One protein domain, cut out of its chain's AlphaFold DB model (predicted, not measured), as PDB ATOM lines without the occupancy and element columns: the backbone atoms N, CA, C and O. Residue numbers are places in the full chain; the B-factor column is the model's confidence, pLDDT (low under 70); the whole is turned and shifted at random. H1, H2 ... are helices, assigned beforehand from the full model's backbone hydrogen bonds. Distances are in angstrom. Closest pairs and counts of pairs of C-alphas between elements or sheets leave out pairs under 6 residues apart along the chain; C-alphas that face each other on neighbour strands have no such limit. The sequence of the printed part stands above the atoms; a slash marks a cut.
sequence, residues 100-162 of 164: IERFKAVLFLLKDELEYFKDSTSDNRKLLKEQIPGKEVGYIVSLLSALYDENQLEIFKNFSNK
ATOM      1  N   ILE A 100      22.696  48.446  32.818       92.31
ATOM      2  CA  ILE A 100      23.116  47.039  32.883       92.31
ATOM      3  C   ILE A 100      23.352  46.618  34.336       92.31
ATOM      4  O   ILE A 100      22.859  45.573  34.750       92.31
ATOM      5  N   GLU A 101      24.050  47.431  35.131       92.62
ATOM      6  CA  GLU A 101      24.312  47.107  36.541       92.62
ATOM      7  C   GLU A 101      23.026  47.035  37.371       92.62
ATOM      8  O   GLU A 101      22.829  46.092  38.137       92.62
ATOM      9  N   ARG A 102      22.084  47.964  37.158       94.25
ATOM     10  CA  ARG A 102      20.758  47.871  37.791       94.25
ATOM     11  C   ARG A 102      20.013  46.608  37.371       94.25
ATOM     12  O   ARG A 102      19.407  45.952  38.211       94.25
ATOM     13  N   PHE A 103      20.058  46.259  36.087       93.12
ATOM     14  CA  PHE A 103      19.394  45.062  35.580       93.12
ATOM     15  C   PHE A 103      19.985  43.776  36.173       93.12
ATOM     16  O   PHE A 103      19.231  42.900  36.586       93.12
ATOM     17  N   LYS A 104      21.315  43.691  36.320       92.44
ATOM     18  CA  LYS A 104      21.978  42.583  37.031       92.44
ATOM     19  C   LYS A 104      21.496  42.456  38.476       92.44
ATOM     20  O   LYS A 104      21.203  41.347  38.908       92.44
ATOM     21  N   ALA A 105      21.388  43.570  39.203       94.50
ATOM     22  CA  ALA A 105      20.892  43.560  40.578       94.50
ATOM     23  C   ALA A 105      19.441  43.052  40.660       94.50
ATOM     24  O   ALA A 105      19.121  42.238  41.521       94.50
ATOM     25  N   VAL A 106      18.580  43.469  39.725       94.62
ATOM     26  CA  VAL A 106      17.198  42.971  39.640       94.62
ATOM     27  C   VAL A 106      17.158  41.474  39.323       94.62
ATOM     28  O   VAL A 106      16.402  40.750  39.962       94.62
ATOM     29  N   LEU A 107      17.974  40.989  38.380       93.31
ATOM     30  CA  LEU A 107      18.056  39.557  38.066       93.31
ATOM     31  C   LEU A 107      18.538  38.728  39.258       93.31
ATOM     32  O   LEU A 107      18.039  37.626  39.464       93.31
ATOM     33  N   PHE A 108      19.485  39.254  40.035       94.62
ATOM     34  CA  PHE A 108      19.966  38.606  41.250       94.62
ATOM     35  C   PHE A 108      18.839  38.452  42.279       94.62
ATOM     36  O   PHE A 108      18.562  37.338  42.709       94.62
ATOM     37  N   LEU A 109      18.116  39.536  42.580       94.50
ATOM     38  CA  LEU A 109      16.968  39.489  43.493       94.50
ATOM     39  C   LEU A 109      15.872  38.546  42.985       94.50
ATOM     40  O   LEU A 109      15.352  37.733  43.738       94.50
ATOM     41  N   LEU A 110      15.544  38.617  41.691       93.75
ATOM     42  CA  LEU A 110      14.545  37.737  41.090       93.75
ATOM     43  C   LEU A 110      14.947  36.265  41.216       93.75
ATOM     44  O   LEU A 110      14.098  35.422  41.492       93.75
ATOM     45  N   LYS A 111      16.226  35.946  41.011       93.62
ATOM     46  CA  LYS A 111      16.738  34.586  41.165       93.62
ATOM     47  C   LYS A 111      16.530  34.081  42.594       93.62
ATOM     48  O   LYS A 111      15.995  32.986  42.747       93.62
ATOM     49  N   ASP A 112      16.914  34.867  43.596       95.19
ATOM     50  CA  ASP A 112      16.794  34.479  45.005       95.19
ATOM     51  C   ASP A 112      15.327  34.205  45.387       95.19
ATOM     52  O   ASP A 112      15.015  33.170  45.979       95.19
ATOM     53  N   GLU A 113      14.402  35.070  44.961       95.44
ATOM     54  CA  GLU A 113      12.961  34.882  45.189       95.44
ATOM     55  C   GLU A 113      12.420  33.624  44.488       95.44
ATOM     56  O   GLU A 113      11.638  32.853  45.056       95.44
ATOM     57  N   LEU A 114      12.847  33.366  43.248       94.19
ATOM     58  CA  LEU A 114      12.445  32.164  42.515       94.19
ATOM     59  C   LEU A 114      12.989  30.887  43.168       94.19
ATOM     60  O   LEU A 114      12.271  29.887  43.222       94.19
ATOM     61  N   GLU A 115      14.224  30.907  43.675       96.75
ATOM     62  CA  GLU A 115      14.804  29.789  44.425       96.75
ATOM     63  C   GLU A 115      14.037  29.531  45.726       96.75
ATOM     64  O   GLU A 115      13.678  28.381  45.988       96.75
ATOM     65  N   TYR A 116      13.662  30.580  46.466       96.81
ATOM     66  CA  TYR A 116      12.794  30.450  47.638       96.81
ATOM     67  C   TYR A 116      11.484  29.723  47.301       96.81
ATOM     68  O   TYR A 116      11.145  28.719  47.931       96.81
ATOM     69  N   PHE A 117      10.744  30.171  46.279       96.00
ATOM     70  CA  PHE A 117       9.463  29.542  45.933       96.00
ATOM     71  C   PHE A 117       9.619  28.135  45.345       96.00
ATOM     72  O   PHE A 117       8.750  27.280  45.575       96.00
ATOM     73  N   LYS A 118      10.714  27.870  44.626       94.38
ATOM     74  CA  LYS A 118      11.073  26.533  44.132       94.38
ATOM     75  C   LYS A 118      11.194  25.543  45.293       94.38
ATOM     76  O   LYS A 118      10.575  24.482  45.228       94.38
ATOM     77  N   ASP A 119      11.886  25.933  46.361       96.38
ATOM     78  CA  ASP A 119      12.155  25.077  47.524       96.38
ATOM     79  C   ASP A 119      11.060  25.165  48.617       96.38
ATOM     80  O   ASP A 119      11.080  24.420  49.597       96.38
ATOM     81  N   SER A 120      10.058  26.035  48.437       96.44
ATOM     82  CA  SER A 120       8.929  26.216  49.364       96.44
ATOM     83  C   SER A 120       7.863  25.103  49.305       96.44
ATOM     84  O   SER A 120       7.900  24.177  48.487       96.44
ATOM     85  N   THR A 121       6.854  25.195  50.176       97.94
ATOM     86  CA  THR A 121       5.710  24.269  50.208       97.94
ATOM     87  C   THR A 121       4.739  24.499  49.039       97.94
ATOM     88  O   THR A 121       4.744  25.533  48.367       97.94
ATOM     89  N   SER A 122       3.854  23.526  48.791       97.12
ATOM     90  CA  SER A 122       2.810  23.670  47.767       97.12
ATOM     91  C   SER A 122       1.847  24.827  48.063       97.12
ATOM     92  O   SER A 122       1.425  25.509  47.129       97.12
ATOM     93  N   ASP A 123       1.534  25.073  49.337       97.62
ATOM     94  CA  ASP A 123       0.630  26.152  49.747       97.62
ATOM     95  C   ASP A 123       1.243  27.529  49.477       97.62
ATOM     96  O   ASP A 123       0.583  28.395  48.905       97.62
ATOM     97  N   ASN A 124       2.540  27.706  49.750       96.62
ATOM     98  CA  ASN A 124       3.247  28.952  49.441       96.62
ATOM     99  C   ASN A 124       3.275  29.230  47.930       96.62
ATOM    100  O   ASN A 124       3.036  30.356  47.492       96.62
ATOM    101  N   ARG A 125       3.489  28.200  47.100       95.75
ATOM    102  CA  ARG A 125       3.390  28.344  45.637       95.75
ATOM    103  C   ARG A 125       1.968  28.623  45.157       95.75
ATOM    104  O   ARG A 125       1.800  29.239  44.106       95.75
ATOM    105  N   LYS A 126       0.942  28.158  45.874       96.44
ATOM    106  CA  LYS A 126      -0.452  28.489  45.565       96.44
ATOM    107  C   LYS A 126      -0.716  29.971  45.830       96.44
ATOM    108  O   LYS A 126      -1.227  30.637  44.937       96.44
ATOM    109  N   LEU A 127      -0.251  30.493  46.968       96.44
ATOM    110  CA  LEU A 127      -0.305  31.927  47.274       96.44
ATOM    111  C   LEU A 127       0.400  32.759  46.194       96.44
ATOM    112  O   LEU A 127      -0.169  33.728  45.705       96.44
ATOM    113  N   LEU A 128       1.588  32.342  45.739       94.69
ATOM    114  CA  LEU A 128       2.288  33.014  44.637       94.69
ATOM    115  C   LEU A 128       1.419  33.116  43.371       94.69
ATOM    116  O   LEU A 128       1.334  34.182  42.768       94.69
ATOM    117  N   LYS A 129       0.758  32.021  42.973       94.50
ATOM    118  CA  LYS A 129      -0.106  31.978  41.776       94.50
ATOM    119  C   LYS A 129      -1.374  32.815  41.919       94.50
ATOM    120  O   LYS A 129      -1.904  33.278  40.914       94.50
ATOM    121  N   GLU A 130      -1.879  32.967  43.138       95.69
ATOM    122  CA  GLU A 130      -3.038  33.813  43.433       95.69
ATOM    123  C   GLU A 130      -2.673  35.303  43.391       95.69
ATOM    124  O   GLU A 130      -3.492  36.115  42.968       95.69
ATOM    125  N   GLN A 131      -1.446  35.658  43.787       95.88
ATOM    126  CA  GLN A 131      -0.984  37.048  43.849       95.88
ATOM    127  C   GLN A 131      -0.349  37.547  42.544       95.88
ATOM    128  O   GLN A 131      -0.476  38.726  42.224       95.88
ATOM    129  N   ILE A 132       0.327  36.679  41.783       93.50
ATOM    130  CA  ILE A 132       1.026  37.057  40.548       93.50
ATOM    131  C   ILE A 132       0.347  36.408  39.336       93.50
ATOM    132  O   ILE A 132       0.416  35.185  39.163       93.50
ATOM    133  N   PRO A 133      -0.268  37.201  38.439       92.00
ATOM    134  CA  PRO A 133      -0.890  36.676  37.234       92.00
ATOM    135  C   PRO A 133       0.123  35.971  36.325       92.00
ATOM    136  O   PRO A 133       1.130  36.549  35.917       92.00
ATOM    137  N   GLY A 134      -0.193  34.749  35.885       88.81
ATOM    138  CA  GLY A 134       0.680  33.990  34.978       88.81
ATOM    139  C   GLY A 134       1.007  34.718  33.663       88.81
ATOM    140  O   GLY A 134       2.090  34.535  33.112       88.81
ATOM    141  N   LYS A 135       0.112  35.602  33.192       89.81
ATOM    142  CA  LYS A 135       0.348  36.462  32.017       89.81
ATOM    143  C   LYS A 135       1.556  37.393  32.194       89.81
ATOM    144  O   LYS A 135       2.288  37.620  31.237       89.81
ATOM    145  N   GLU A 136       1.774  37.915  33.401       87.88
ATOM    146  CA  GLU A 136       2.873  38.839  33.698       87.88
ATOM    147  C   GLU A 136       4.196  38.081  33.763       87.88
ATOM    148  O   GLU A 136       5.185  38.513  33.173       87.88
ATOM    149  N   VAL A 137       4.182  36.892  34.371       89.62
ATOM    150  CA  VAL A 137       5.334  35.980  34.381       89.62
ATOM    151  C   VAL A 137       5.736  35.607  32.954       89.62
ATOM    152  O   VAL A 137       6.898  35.753  32.584       89.62
ATOM    153  N   GLY A 138       4.777  35.184  32.123       88.62
ATOM    154  CA  GLY A 138       5.035  34.831  30.725       88.62
ATOM    155  C   GLY A 138       5.585  36.001  29.904       88.62
ATOM    156  O   GLY A 138       6.510  35.813  29.112       88.62
ATOM    157  N   TYR A 139       5.070  37.214  30.127       88.88
ATOM    158  CA  TYR A 139       5.578  38.427  29.488       88.88
ATOM    159  C   TYR A 139       7.034  38.716  29.877       88.88
ATOM    160  O   TYR A 139       7.863  38.936  28.994       88.88
ATOM    161  N   ILE A 140       7.364  38.665  31.174       89.69
ATOM    162  CA  ILE A 140       8.730  38.893  31.664       89.69
ATOM    163  C   ILE A 140       9.686  37.847  31.088       89.69
ATOM    164  O   ILE A 140      10.724  38.220  30.552       89.69
ATOM    165  N   VAL A 141       9.329  36.559  31.134       89.38
ATOM    166  CA  VAL A 141      10.158  35.478  30.573       89.38
ATOM    167  C   VAL A 141      10.400  35.698  29.080       89.38
ATOM    168  O   VAL A 141      11.542  35.638  28.635       89.38
ATOM    169  N   SER A 142       9.354  36.030  28.319       87.25
ATOM    170  CA  SER A 142       9.472  36.283  26.878       87.25
ATOM    171  C   SER A 142      10.364  37.486  26.579       87.25
ATOM    172  O   SER A 142      11.192  37.422  25.674       87.25
ATOM    173  N   LEU A 143      10.231  38.573  27.347       88.56
ATOM    174  CA  LEU A 143      11.075  39.757  27.202       88.56
ATOM    175  C   LEU A 143      12.536  39.440  27.530       88.56
ATOM    176  O   LEU A 143      13.424  39.838  26.781       88.56
ATOM    177  N   LEU A 144      12.787  38.711  28.621       88.88
ATOM    178  CA  LEU A 144      14.130  38.275  28.993       88.88
ATOM    179  C   LEU A 144      14.756  37.436  27.879       88.88
ATOM    180  O   LEU A 144      15.868  37.742  27.472       88.88
ATOM    181  N   SER A 145      14.043  36.439  27.344       87.25
ATOM    182  CA  SER A 145      14.526  35.613  26.229       87.25
ATOM    183  C   SER A 145      14.798  36.435  24.970       87.25
ATOM    184  O   SER A 145      15.865  36.303  24.373       87.25
ATOM    185  N   ALA A 146      13.876  37.327  24.604       89.25
ATOM    186  CA  ALA A 146      14.012  38.165  23.422       89.25
ATOM    187  C   ALA A 146      15.222  39.108  23.509       89.25
ATOM    188  O   ALA A 146      15.873  39.351  22.503       89.25
ATOM    189  N   LEU A 147      15.583  39.605  24.697       87.25
ATOM    190  CA  LEU A 147      16.752  40.481  24.867       87.25
ATOM    191  C   LEU A 147      18.104  39.802  24.574       87.25
ATOM    192  O   LEU A 147      19.092  40.513  24.407       87.25
ATOM    193  N   TYR A 148      18.169  38.468  24.508       83.81
ATOM    194  CA  TYR A 148      19.392  37.730  24.159       83.81
ATOM    195  C   TYR A 148      19.479  37.335  22.675       83.81
ATOM    196  O   TYR A 148      20.553  36.938  22.224       83.81
ATOM    197  N   ASP A 149      18.386  37.451  21.918       86.94
ATOM    198  CA  ASP A 149      18.325  37.144  20.486       86.94
ATOM    199  C   ASP A 149      17.683  38.319  19.741       86.94
ATOM    200  O   ASP A 149      16.472  38.533  19.803       86.94
ATOM    201  N   GLU A 150      18.497  39.077  19.006       81.62
ATOM    202  CA  GLU A 150      18.046  40.267  18.272       81.62
ATOM    203  C   GLU A 150      16.882  39.970  17.310       81.62
ATOM    204  O   GLU A 150      15.970  40.790  17.180       81.62
ATOM    205  N   ASN A 151      16.834  38.777  16.704       81.38
ATOM    206  CA  ASN A 151      15.725  38.403  15.823       81.38
ATOM    207  C   ASN A 151      14.422  38.236  16.621       81.38
ATOM    208  O   ASN A 151      13.353  38.675  16.193       81.38
ATOM    209  N   GLN A 152      14.500  37.638  17.813       80.88
ATOM    210  CA  GLN A 152      13.352  37.520  18.716       80.88
ATOM    211  C   GLN A 152      12.933  38.879  19.279       80.88
ATOM    212  O   GLN A 152      11.738  39.132  19.437       80.88
ATOM    213  N   LEU A 153      13.888  39.777  19.534       84.75
ATOM    214  CA  LEU A 153      13.609  41.134  19.995       84.75
ATOM    215  C   LEU A 153      12.824  41.946  18.965       84.75
ATOM    216  O   LEU A 153      11.884  42.657  19.328       84.75
ATOM    217  N   GLU A 154      13.183  41.854  17.686       79.75
ATOM    218  CA  GLU A 154      12.444  42.517  16.609       79.75
ATOM    219  C   GLU A 154      11.013  41.989  16.488       79.75
ATOM    220  O   GLU A 154      10.060  42.774  16.420       79.75
ATOM    221  N   ILE A 155      10.843  40.666  16.547       80.44
ATOM    222  CA  ILE A 155       9.526  40.025  16.567       80.44
ATOM    223  C   ILE A 155       8.707  40.544  17.758       80.44
ATOM    224  O   ILE A 155       7.575  41.001  17.588       80.44
ATOM    225  N   PHE A 156       9.294  40.557  18.955       79.75
ATOM    226  CA  PHE A 156       8.642  41.017  20.178       79.75
ATOM    227  C   PHE A 156       8.210  42.492  20.108       79.75
ATOM    228  O   PHE A 156       7.073  42.825  20.458       79.75
ATOM    229  N   LYS A 157       9.074  43.386  19.606       82.69
ATOM    230  CA  LYS A 157       8.754  44.814  19.403       82.69
ATOM    231  C   LYS A 157       7.539  44.997  18.488       82.69
ATOM    232  O   LYS A 157       6.674  45.827  18.769       82.69
ATOM    233  N   ASN A 158       7.445  44.196  17.427       78.56
ATOM    234  CA  ASN A 158       6.338  44.251  16.474       78.56
ATOM    235  C   ASN A 158       5.012  43.740  17.060       78.56
ATOM    236  O   ASN A 158       3.954  44.256  16.698       78.56
ATOM    237  N   PHE A 159       5.054  42.767  17.972       72.19
ATOM    238  CA  PHE A 159       3.867  42.294  18.691       72.19
ATOM    239  C   PHE A 159       3.395  43.281  19.763       72.19
ATOM    240  O   PHE A 159       2.200  43.557  19.854       72.19
ATOM    241  N   SER A 160       4.315  43.866  20.533       64.38
ATOM    242  CA  SER A 160       3.987  44.823  21.602       64.38
ATOM    243  C   SER A 160       3.338  46.114  21.071       64.38
ATOM    244  O   SER A 160       2.405  46.644  21.674       64.38
ATOM    245  N   ASN A 161       3.751  46.579  19.887       60.50
ATOM    246  CA  ASN A 161       3.201  47.789  19.261       60.50
ATOM    247  C   ASN A 161       1.800  47.620  18.646       60.50
ATOM    248  O   ASN A 161       1.180  48.623  18.301       60.50
ATOM    249  N   LYS A 162       1.292  46.389  18.494       51.16
ATOM    250  CA  LYS A 162      -0.031  46.111  17.901       51.16
ATOM    251  C   LYS A 162      -1.160  45.945  18.926       51.16
ATOM    252  O   LYS A 162      -2.300  45.754  18.520       51.16
TER     253      LYS A 162
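This is residues 100 to 162 of the 164 residues of an uncharacterized protein of Bacteroidetes bacterium (UniProt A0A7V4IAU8). Four helices make an open, loose frame with few contacts: the long H1 stands mostly free, H2 folds back from its last residues, and H3 leads away to H4, with which it forms a helical hairpin. The printed part has 63 residues, with H1 to H4 in chain order and no named strand: all helix. It is loose, with a radius of gyration of the C-alphas of 14.4 A, and flat, spanning 39 by 28 by 15 A.

H1, residues 100 to 119, is close to but not clearly touching H2, residues 122 to 131; their closest C-alphas, of Phe 117 and Arg 125, are 6.2 A apart. They run opposite ways at a steep tilt of 45 degrees. H2 and H3, residues 134 to 146, meet only through their link. H3 touches H4, residues 150 to 160, with residues 143 to 146 alone; the closest C-alphas, of Ala 146 and Leu 153, are 4.6 A apart. This hairpin runs opposite ways at 37 degrees, only just a steep tilt. H1 is apart from H3 and H4. In the four helices every O i to N i+4 pair is within hydrogen-bond range.

H1 begins with C-alpha 100 at (23.116, 47.039, 32.883) and measures 28.6 A from first to last C-alpha; H2 measures 14.4 A, H3 18.1 A and H4 15.1 A. H4 ends with C-alpha 160 at (3.987, 44.823, 21.602).

The farthest C-alphas, of Thr 121 and Lys 162, are 39.4 A apart. The printed part has no cut, and its three links are tight. Residues 160 to 162 have pLDDT under 70.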